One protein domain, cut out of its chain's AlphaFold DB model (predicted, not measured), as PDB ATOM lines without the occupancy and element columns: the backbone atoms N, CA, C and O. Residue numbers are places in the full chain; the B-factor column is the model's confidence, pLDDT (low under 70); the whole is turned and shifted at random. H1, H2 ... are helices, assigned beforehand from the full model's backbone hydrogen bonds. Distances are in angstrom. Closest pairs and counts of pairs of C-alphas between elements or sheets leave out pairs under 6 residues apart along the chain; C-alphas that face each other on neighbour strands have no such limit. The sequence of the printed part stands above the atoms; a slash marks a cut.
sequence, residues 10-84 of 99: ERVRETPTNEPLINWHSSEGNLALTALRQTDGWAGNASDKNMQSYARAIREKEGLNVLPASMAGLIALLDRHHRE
ATOM      1  N   GLU A  10     181.698 193.438 116.888       96.38
ATOM      2  CA  GLU A  10     182.745 193.723 115.902       96.38
ATOM      3  C   GLU A  10     184.168 193.352 116.356       96.38
ATOM      4  O   GLU A  10     185.095 193.320 115.547       96.38
ATOM      5  N   ARG A  11     184.369 193.082 117.651       95.06
ATOM      6  CA  ARG A  11     185.650 192.616 118.204       95.06
ATOM      7  C   ARG A  11     185.725 191.096 118.318       95.06
ATOM      8  O   ARG A  11     186.794 190.582 118.649       95.06
ATOM      9  N   VAL A  12     184.623 190.391 118.077       95.12
ATOM     10  CA  VAL A  12     184.543 188.934 118.146       95.12
ATOM     11  C   VAL A  12     184.751 188.363 116.749       95.12
ATOM     12  O   VAL A  12     184.136 188.802 115.783       95.12
ATOM     13  N   ARG A  13     185.663 187.395 116.635       95.75
ATOM     14  CA  ARG A  13     185.972 186.723 115.372       95.75
ATOM     15  C   ARG A  13     185.786 185.225 115.526       95.75
ATOM     16  O   ARG A  13     186.582 184.559 116.189       95.75
ATOM     17  N   GLU A  14     184.773 184.715 114.850       95.31
ATOM     18  CA  GLU A  14     184.512 183.287 114.749       95.31
ATOM     19  C   GLU A  14     185.505 182.626 113.792       95.31
ATOM     20  O   GLU A  14     185.934 183.198 112.781       95.31
ATOM     21  N   THR A  15     185.898 181.404 114.130       96.50
ATOM     22  CA  THR A  15     186.700 180.526 113.290       96.50
ATOM     23  C   THR A  15     186.179 179.097 113.422       96.50
ATOM     24  O   THR A  15     185.630 178.722 114.456       96.50
ATOM     25  N   PRO A  16     186.455 178.215 112.446       94.56
ATOM     26  CA  PRO A  16     186.118 176.794 112.580       94.56
ATOM     27  C   PRO A  16     186.784 176.093 113.777       94.56
ATOM     28  O   PRO A  16     186.486 174.933 114.054       94.56
ATOM     29  N   THR A  17     187.752 176.746 114.430       95.44
ATOM     30  CA  THR A  17     188.503 176.195 115.563       95.44
ATOM     31  C   THR A  17     187.900 176.602 116.902       95.44
ATOM     32  O   THR A  17     187.870 175.768 117.806       95.44
ATOM     33  N   ASN A  18     187.473 177.861 117.042       93.81
ATOM     34  CA  ASN A  18     186.953 178.392 118.302       93.81
ATOM     35  C   ASN A  18     185.442 178.189 118.477       93.81
ATOM     36  O   ASN A  18     184.951 178.294 119.597       93.81
ATOM     37  N   GLU A  19     184.722 177.817 117.423       92.38
ATOM     38  CA  GLU A  19     183.363 177.291 117.524       92.38
ATOM     39  C   GLU A  19     183.338 175.943 118.279       92.38
ATOM     40  O   GLU A  19     184.163 175.066 117.993       92.38
ATOM     41  N   PRO A  20     182.406 175.717 119.230       89.38
ATOM     42  CA  PRO A  20     181.247 176.551 119.584       89.38
ATOM     43  C   PRO A  20     181.459 177.458 120.816       89.38
ATOM     44  O   PRO A  20     180.500 177.824 121.489       89.38
ATOM     45  N   LEU A  21     182.704 177.742 121.207       89.94
ATOM     46  CA  LEU A  21     182.999 178.482 122.444       89.94
ATOM     47  C   LEU A  21     182.899 179.997 122.294       89.94
ATOM     48  O   LEU A  21     182.773 180.708 123.290       89.94
ATOM     49  N   ILE A  22     183.046 180.495 121.072       92.31
ATOM     50  CA  ILE A  22     183.098 181.922 120.799       92.31
ATOM     51  C   ILE A  22     181.686 182.518 120.807       92.31
ATOM     52  O   ILE A  22     180.758 181.976 120.219       92.31
ATOM     53  N   ASN A  23     181.507 183.633 121.512       92.94
ATOM     54  CA  ASN A  23     180.267 184.402 121.487       92.94
ATOM     55  C   ASN A  23     180.545 185.834 121.966       92.94
ATOM     56  O   ASN A  23     181.426 186.052 122.801       92.94
ATOM     57  N   TRP A  24     179.801 186.814 121.454       94.94
ATOM     58  CA  TRP A  24     179.830 188.185 121.970       94.94
ATOM     59  C   TRP A  24     178.910 188.363 123.185       94.94
ATOM     60  O   TRP A  24     179.219 189.169 124.062       94.94
ATOM     61  N   HIS A  25     177.838 187.568 123.260       94.69
ATOM     62  CA  HIS A  25     176.890 187.523 124.368       94.69
ATOM     63  C   HIS A  25     176.970 186.168 125.073       94.69
ATOM     64  O   HIS A  25     176.719 185.124 124.474       94.69
ATOM     65  N   SER A  26     177.311 186.156 126.360       93.69
ATOM     66  CA  SER A  26     177.403 184.906 127.117       93.69
ATOM     67  C   SER A  26     176.086 184.599 127.827       93.69
ATOM     68  O   SER A  26     175.807 185.178 128.877       93.69
ATOM     69  N   SER A  27     175.313 183.641 127.303       92.38
ATOM     70  CA  SER A  27     174.021 183.237 127.886       92.38
ATOM     71  C   SER A  27     174.128 182.828 129.362       92.38
ATOM     72  O   SER A  27     173.266 183.160 130.165       92.38
ATOM     73  N   GLU A  28     175.227 182.162 129.734       92.56
ATOM     74  CA  GLU A  28     175.493 181.662 131.094       92.56
ATOM     75  C   GLU A  28     176.656 182.409 131.782       92.56
ATOM     76  O   GLU A  28     177.244 181.937 132.759       92.56
ATOM     77  N   GLY A  29     177.026 183.596 131.289       94.62
ATOM     78  CA  GLY A  29     178.230 184.301 131.739       94.62
ATOM     79  C   GLY A  29     178.196 184.703 133.215       94.62
ATOM     80  O   GLY A  29     179.206 184.618 133.919       94.62
ATOM     81  N   ASN A  30     177.027 185.099 133.725       96.00
ATOM     82  CA  ASN A  30     176.852 185.420 135.145       96.00
ATOM     83  C   ASN A  30     177.001 184.187 136.043       96.00
ATOM     84  O   ASN A  30     177.589 184.289 137.125       96.00
ATOM     85  N   LEU A  31     176.505 183.030 135.594       96.12
ATOM     86  CA  LEU A  31     176.654 181.764 136.307       96.12
ATOM     87  C   LEU A  31     178.132 181.363 136.363       96.12
ATOM     88  O   LEU A  31     178.645 181.081 137.445       96.12
ATOM     89  N   ALA A  32     178.841 181.447 135.235       94.62
ATOM     90  CA  ALA A  32     180.274 181.170 135.165       94.62
ATOM     91  C   ALA A  32     181.098 182.097 136.082       94.62
ATOM     92  O   ALA A  32     181.930 181.625 136.856       94.62
ATOM     93  N   LEU A  33     180.835 183.411 136.067       95.44
ATOM     94  CA  LEU A  33     181.504 184.368 136.960       95.44
ATOM     95  C   LEU A  33     181.203 184.112 138.439       95.44
ATOM     96  O   LEU A  33     182.069 184.320 139.288       95.44
ATOM     97  N   THR A  34     179.975 183.700 138.754       96.25
ATOM     98  CA  THR A  34     179.585 183.354 140.124       96.25
ATOM     99  C   THR A  34     180.338 182.115 140.591       96.25
ATOM    100  O   THR A  34     180.940 182.160 141.662       96.25
ATOM    101  N   ALA A  35     180.390 181.066 139.767       96.44
ATOM    102  CA  ALA A  35     181.124 179.843 140.065       96.44
ATOM    103  C   ALA A  35     182.611 180.125 140.318       96.44
ATOM    104  O   ALA A  35     183.121 179.734 141.361       96.44
ATOM    105  N   LEU A  36     183.276 180.886 139.437       95.56
ATOM    106  CA  LEU A  36     184.683 181.268 139.614       95.56
ATOM    107  C   LEU A  36     184.937 181.968 140.954       95.56
ATOM    108  O   LEU A  36     185.901 181.656 141.638       95.56
ATOM    109  N   ARG A  37     184.068 182.900 141.358       94.62
ATOM    110  CA  ARG A  37     184.241 183.639 142.620       94.62
ATOM    111  C   ARG A  37     183.961 182.782 143.848       94.62
ATOM    112  O   ARG A  37     184.626 182.950 144.861       94.62
ATOM    113  N   GLN A  38     182.961 181.907 143.777       97.38
ATOM    114  CA  GLN A  38     182.580 181.047 144.898       97.38
ATOM    115  C   GLN A  38     183.606 179.946 145.168       97.38
ATOM    116  O   GLN A  38     183.727 179.505 146.308       97.38
ATOM    117  N   THR A  39     184.331 179.501 144.141       96.81
ATOM    118  CA  THR A  39     185.339 178.441 144.261       96.81
ATOM    119  C   THR A  39     186.768 178.961 144.384       96.81
ATOM    120  O   THR A  39     187.684 178.146 144.429       96.81
ATOM    121  N   ASP A  40     186.963 180.285 144.405       95.88
ATOM    122  CA  ASP A  40     188.278 180.923 144.233       95.88
ATOM    123  C   ASP A  40     189.020 180.385 142.987       95.88
ATOM    124  O   ASP A  40     190.222 180.121 142.969       95.88
ATOM    125  N   GLY A  41     188.241 180.137 141.931       94.81
ATOM    126  CA  GLY A  41     188.701 179.604 140.661       94.81
ATOM    127  C   GLY A  41     189.329 180.669 139.766       94.81
ATOM    128  O   GLY A  41     189.349 181.864 140.058       94.81
ATOM    129  N   TRP A  42     189.809 180.232 138.600       95.44
ATOM    130  CA  TRP A  42     190.429 181.113 137.613       95.44
ATOM    131  C   TRP A  42     189.871 180.886 136.208       95.44
ATOM    132  O   TRP A  42     189.333 179.826 135.887       95.44
ATOM    133  N   ALA A  43     190.053 181.889 135.352       94.94
ATOM    134  CA  ALA A  43     189.827 181.788 133.918       94.94
ATOM    135  C   ALA A  43     191.157 181.961 133.170       94.94
ATOM    136  O   ALA A  43     192.049 182.687 133.614       94.94
ATOM    137  N   GLY A  44     191.285 181.293 132.028       94.88
ATOM    138  CA  GLY A  44     192.439 181.391 131.139       94.88
ATOM    139  C   GLY A  44     192.002 181.570 129.689       94.88
ATOM    140  O   GLY A  44     190.840 181.359 129.351       94.88
ATOM    141  N   ASN A  45     192.950 181.947 128.835       94.75
ATOM    142  CA  ASN A  45     192.725 182.079 127.398       94.75
ATOM    143  C   ASN A  45     193.254 180.843 126.666       94.75
ATOM    144  O   ASN A  45     194.256 180.264 127.077       94.75
ATOM    145  N   ALA A  46     192.642 180.502 125.536       96.25
ATOM    146  CA  ALA A  46     193.155 179.505 124.605       96.25
ATOM    147  C   ALA A  46     193.147 180.089 123.189       96.25
ATOM    148  O   ALA A  46     192.139 180.622 122.736       96.25
ATOM    149  N   SER A  47     194.285 180.016 122.493       96.56
ATOM    150  CA  SER A  47     194.375 180.458 121.098       96.56
ATOM    151  C   SER A  47     193.999 179.331 120.141       96.56
ATOM    152  O   SER A  47     194.271 178.165 120.427       96.56
ATOM    153  N   ASP A  48     193.475 179.671 118.963       97.31
ATOM    154  CA  ASP A  48     193.210 178.708 117.885       97.31
ATOM    155  C   ASP A  48     194.428 177.845 117.555       97.31
ATOM    156  O   ASP A  48     194.320 176.628 117.408       97.31
ATOM    157  N   LYS A  49     195.614 178.467 117.506       97.88
ATOM    158  CA  LYS A  49     196.882 177.767 117.273       97.88
ATOM    159  C   LYS A  49     197.118 176.684 118.327       97.88
ATOM    160  O   LYS A  49     197.456 175.553 117.975       97.88
ATOM    161  N   ASN A  50     196.926 177.014 119.604       97.31
ATOM    162  CA  ASN A  50     197.093 176.048 120.686       97.31
ATOM    163  C   ASN A  50     196.008 174.968 120.608       97.31
ATOM    164  O   ASN A  50     196.339 173.790 120.653       97.31
ATOM    165  N   MET A  51     194.741 175.337 120.408       96.69
ATOM    166  CA  MET A  51     193.628 174.388 120.294       96.69
ATOM    167  C   MET A  51     193.860 173.342 119.195       96.69
ATOM    168  O   MET A  51     193.737 172.145 119.453       96.69
ATOM    169  N   GLN A  52     194.289 173.760 118.000       96.81
ATOM    170  CA  GLN A  52     194.638 172.836 116.914       96.81
ATOM    171  C   GLN A  52     195.834 171.950 117.270       96.81
ATOM    172  O   GLN A  52     195.798 170.735 117.052       96.81
ATOM    173  N   SER A  53     196.893 172.545 117.824       97.44
ATOM    174  CA  SER A  53     198.112 171.811 118.161       97.44
ATOM    175  C   SER A  53     197.865 170.756 119.240       97.44
ATOM    176  O   SER A  53     198.348 169.632 119.115       97.44
ATOM    177  N   TYR A  54     197.107 171.093 120.284       95.81
ATOM    178  CA  TYR A  54     196.797 170.179 121.380       95.81
ATOM    179  C   TYR A  54     195.804 169.092 120.960       95.81
ATOM    180  O   TYR A  54     196.015 167.936 121.310       95.81
ATOM    181  N   ALA A  55     194.786 169.411 120.152       94.62
ATOM    182  CA  ALA A  55     193.868 168.396 119.628       94.62
ATOM    183  C   ALA A  55     194.602 167.367 118.752       94.62
ATOM    184  O   ALA A  55     194.358 166.164 118.853       94.62
ATOM    185  N   ARG A  56     195.557 167.822 117.928       95.56
ATOM    186  CA  ARG A  56     196.439 166.931 117.164       95.56
ATOM    187  C   ARG A  56     197.294 166.057 118.084       95.56
ATOM    188  O   ARG A  56     197.327 164.848 117.886       95.56
ATOM    189  N   ALA A  57     197.946 166.656 119.079       95.81
ATOM    190  CA  ALA A  57     198.816 165.932 120.001       95.81
ATOM    191  C   ALA A  57     198.056 164.869 120.809       95.81
ATOM    192  O   ALA A  57     198.551 163.756 120.956       95.81
ATOM    193  N   ILE A  58     196.849 165.184 121.291       93.12
ATOM    194  CA  ILE A  58     195.996 164.229 122.008       93.12
ATOM    195  C   ILE A  58     195.593 163.058 121.110       93.12
ATOM    196  O   ILE A  58     195.673 161.911 121.539       93.12
ATOM    197  N   ARG A  59     195.229 163.314 119.850       93.06
ATOM    198  CA  ARG A  59     194.919 162.235 118.905       93.06
ATOM    199  C   ARG A  59     196.124 161.331 118.653       93.06
ATOM    200  O   ARG A  59     195.972 160.118 118.613       93.06
ATOM    201  N   GLU A  60     197.304 161.915 118.462       96.38
ATOM    202  CA  GLU A  60     198.529 161.170 118.142       96.38
ATOM    203  C   GLU A  60     199.073 160.369 119.333       96.38
ATOM    204  O   GLU A  60     199.628 159.294 119.128       96.38
ATOM    205  N   LYS A  61     198.921 160.876 120.562       95.75
ATOM    206  CA  LYS A  61     199.477 160.247 121.771       95.75
ATOM    207  C   LYS A  61     198.488 159.345 122.502       95.75
ATOM    208  O   LYS A  61     198.874 158.280 122.961       95.75
ATOM    209  N   GLU A  62     197.229 159.765 122.581       92.31
ATOM    210  CA  GLU A  62     196.195 159.112 123.395       92.31
ATOM    211  C   GLU A  62     195.097 158.457 122.541       92.31
ATOM    212  O   GLU A  62     194.172 157.850 123.072       92.31
ATOM    213  N   GLY A  63     195.140 158.608 121.211       91.81
ATOM    214  CA  GLY A  63     194.112 158.077 120.308       91.81
ATOM    215  C   GLY A  63     192.752 158.780 120.407       91.81
ATOM    216  O   GLY A  63     191.793 158.352 119.766       91.81
ATOM    217  N   LEU A  64     192.641 159.861 121.187       89.81
ATOM    218  CA  LEU A  64     191.373 160.553 121.415       89.81
ATOM    219  C   LEU A  64     191.098 161.573 120.306       89.81
ATOM    220  O   LEU A  64     191.876 162.500 120.073       89.81
ATOM    221  N   ASN A  65     189.954 161.429 119.637       90.06
ATOM    222  CA  ASN A  65     189.504 162.379 118.626       90.06
ATOM    223  C   ASN A  65     188.573 163.427 119.251       90.06
ATOM    224  O   ASN A  65     187.447 163.121 119.639       90.06
ATOM    225  N   VAL A  66     189.043 164.670 119.343       90.88
ATOM    226  CA  VAL A  66     188.337 165.773 120.011       90.88
ATOM    227  C   VAL A  66     188.244 166.998 119.106       90.88
ATOM    228  O   VAL A  66     189.061 167.193 118.203       90.88
ATOM    229  N   LEU A  67     187.243 167.845 119.355       92.00
ATOM    230  CA  LEU A  67     187.179 169.168 118.742       92.00
ATOM    231  C   LEU A  67     188.324 170.049 119.269       92.00
ATOM    232  O   LEU A  67     188.616 169.988 120.464       92.00
ATOM    233  N   PRO A  68     188.929 170.915 118.433       94.75
ATOM    234  CA  PRO A  68     189.912 171.887 118.908       94.75
ATOM    235  C   PRO A  68     189.391 172.749 120.062       94.75
ATOM    236  O   PRO A  68     190.075 172.873 121.073       94.75
ATOM    237  N   ALA A  69     188.166 173.267 119.955       94.19
ATOM    238  CA  ALA A  69     187.503 174.036 121.006       94.19
ATOM    239  C   ALA A  69     187.514 173.330 122.374       94.19
ATOM    240  O   ALA A  69     187.841 173.936 123.393       94.19
ATOM    241  N   SER A  70     187.269 172.020 122.408       93.44
ATOM    242  CA  SER A  70     187.242 171.228 123.644       93.44
ATOM    243  C   SER A  70     188.578 171.194 124.391       93.44
ATOM    244  O   SER A  70     188.621 170.815 125.559       93.44
ATOM    245  N   MET A  71     189.669 171.620 123.750       95.25
ATOM    246  CA  MET A  71     190.983 171.741 124.374       95.25
ATOM    247  C   MET A  71     191.128 172.967 125.274       95.25
ATOM    248  O   MET A  71     192.084 173.014 126.047       95.25
ATOM    249  N   ALA A  72     190.223 173.949 125.204       95.81
ATOM    250  CA  ALA A  72     190.368 175.221 125.912       95.81
ATOM    251  C   ALA A  72     190.583 175.046 127.426       95.81
ATOM    252  O   ALA A  72     191.469 175.682 127.996       95.81
ATOM    253  N   GLY A  73     189.842 174.129 128.061       95.12
ATOM    254  CA  GLY A  73     189.986 173.833 129.489       95.12
ATOM    255  C   GLY A  73     191.351 173.236 129.848       95.12
ATOM    256  O   GLY A  73     191.990 173.682 130.801       95.12
ATOM    257  N   LEU A  74     191.842 172.273 129.055       95.69
ATOM    258  CA  LEU A  74     193.172 171.697 129.272       95.69
ATOM    259  C   LEU A  74     194.275 172.736 129.037       95.69
ATOM    260  O   LEU A  74     195.220 172.810 129.815       95.69
ATOM    261  N   ILE A  75     194.149 173.558 127.994       96.94
ATOM    262  CA  ILE A  75     195.119 174.616 127.686       96.94
ATOM    263  C   ILE A  75     195.197 175.619 128.837       96.94
ATOM    264  O   ILE A  75     196.294 175.919 129.295       96.94
ATOM    265  N   ALA A  76     194.057 176.082 129.357       96.94
ATOM    266  CA  ALA A  76     194.026 177.008 130.488       96.94
ATOM    267  C   ALA A  76     194.681 176.419 131.752       96.94
ATOM    268  O   ALA A  76     195.348 177.144 132.493       96.94
ATOM    269  N   LEU A  77     194.520 175.113 131.990       96.75
ATOM    270  CA  LEU A  77     195.161 174.403 133.097       96.75
ATOM    271  C   LEU A  77     196.684 174.305 132.919       96.75
ATOM    272  O   LEU A  77     197.434 174.614 133.845       96.75
ATOM    273  N   LEU A  78     197.145 173.903 131.731       95.81
ATOM    274  CA  LEU A  78     198.572 173.781 131.424       95.81
ATOM    275  C   LEU A  78     199.271 175.145 131.448       95.81
ATOM    276  O   LEU A  78     200.341 175.275 132.036       95.81
ATOM    277  N   ASP A  79     198.645 176.177 130.882       96.19
ATOM    278  CA  ASP A  79     199.176 177.542 130.895       96.19
ATOM    279  C   ASP A  79     199.269 178.099 132.321       96.19
ATOM    280  O   ASP A  79     200.243 178.781 132.649       96.19
ATOM    281  N   ARG A  80     198.297 177.785 133.193       95.94
ATOM    282  CA  ARG A  80     198.371 178.123 134.620       95.94
ATOM    283  C   ARG A  80     199.562 177.433 135.277       95.94
ATOM    284  O   ARG A  80     200.368 178.127 135.887       95.94
ATOM    285  N   HIS A  81     199.710 176.120 135.100       96.50
ATOM    286  CA  HIS A  81     200.822 175.354 135.670       96.50
ATOM    287  C   HIS A  81     202.196 175.842 135.189       96.50
ATOM    288  O   HIS A  81     203.132 175.915 135.978       96.50
ATOM    289  N   HIS A  82     202.326 176.222 133.915       95.69
ATOM    290  CA  HIS A  82     203.580 176.763 133.384       95.69
ATOM    291  C   HIS A  82     203.956 178.124 133.981       95.69
ATOM    292  O   HIS A  82     205.142 178.412 134.132       95.69
ATOM    293  N   ARG A  83     202.973 178.977 134.294       95.75
ATOM    294  CA  ARG A  83     203.215 180.296 134.905       95.75
ATOM    295  C   ARG A  83     203.449 180.196 136.405       95.75
ATOM    296  O   ARG A  83     204.295 180.903 136.941       95.75
ATOM    297  N   GLU A  84     202.684 179.339 137.066       96.19
ATOM    298  CA  GLU A  84     202.737 179.108 138.500       96.19
ATOM    299  C   GLU A  84     202.525 177.611 138.761       96.19
ATOM    300  O   GLU A  84     201.393 177.125 138.639       96.19
TER     301      GLU A  84
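AT A GLANCE: This is residues 10 to 84 of the 99 residues of the protein "Threonine synthase" of Rhodothermales bacterium (UniProt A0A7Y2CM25). H2 and H3 meet near their beginnings as an L, while H1 is set off to one side, joined to the L by a thin link. A long unnamed stretch, residues 10 to 28, passes the L's corner before H1. The 75 printed residues are all helix in class, with three named helices, H1, H2, H3, and only just loose, close to compact: radius of gyration of the C-alphas 13.7 A, spans 36 by 33 by 20 A.

IN THESE COORDINATES: Find C-alpha 29 at (178.230, 184.301, 131.739), where H1, residues 29 to 38, begins and runs 14.2 A. H2, residues 48 to 62, runs 20.6 A. H3, residues 69 to 83, runs 21.9 A to C-alpha 83 at (203.215, 180.296, 134.905).

HOW THE PARTS SIT: Look at Met 51 and Met 71, the closest C-alphas of H2 and H3, 5.5 A apart: residues 50 to 55 touch residues 69 to 75, about perpendicular at 85 degrees. H1 is apart from both. Every O i to N i+4 pair is within hydrogen-bond range in H1 and H2, 9 of 11 in H3.

THE WHOLE: The farthest C-alphas, Glu 10 and Lys 61, are 37.9 A apart. The printed part has no cut, both links are short, and no printed residue is under 70 in pLDDT.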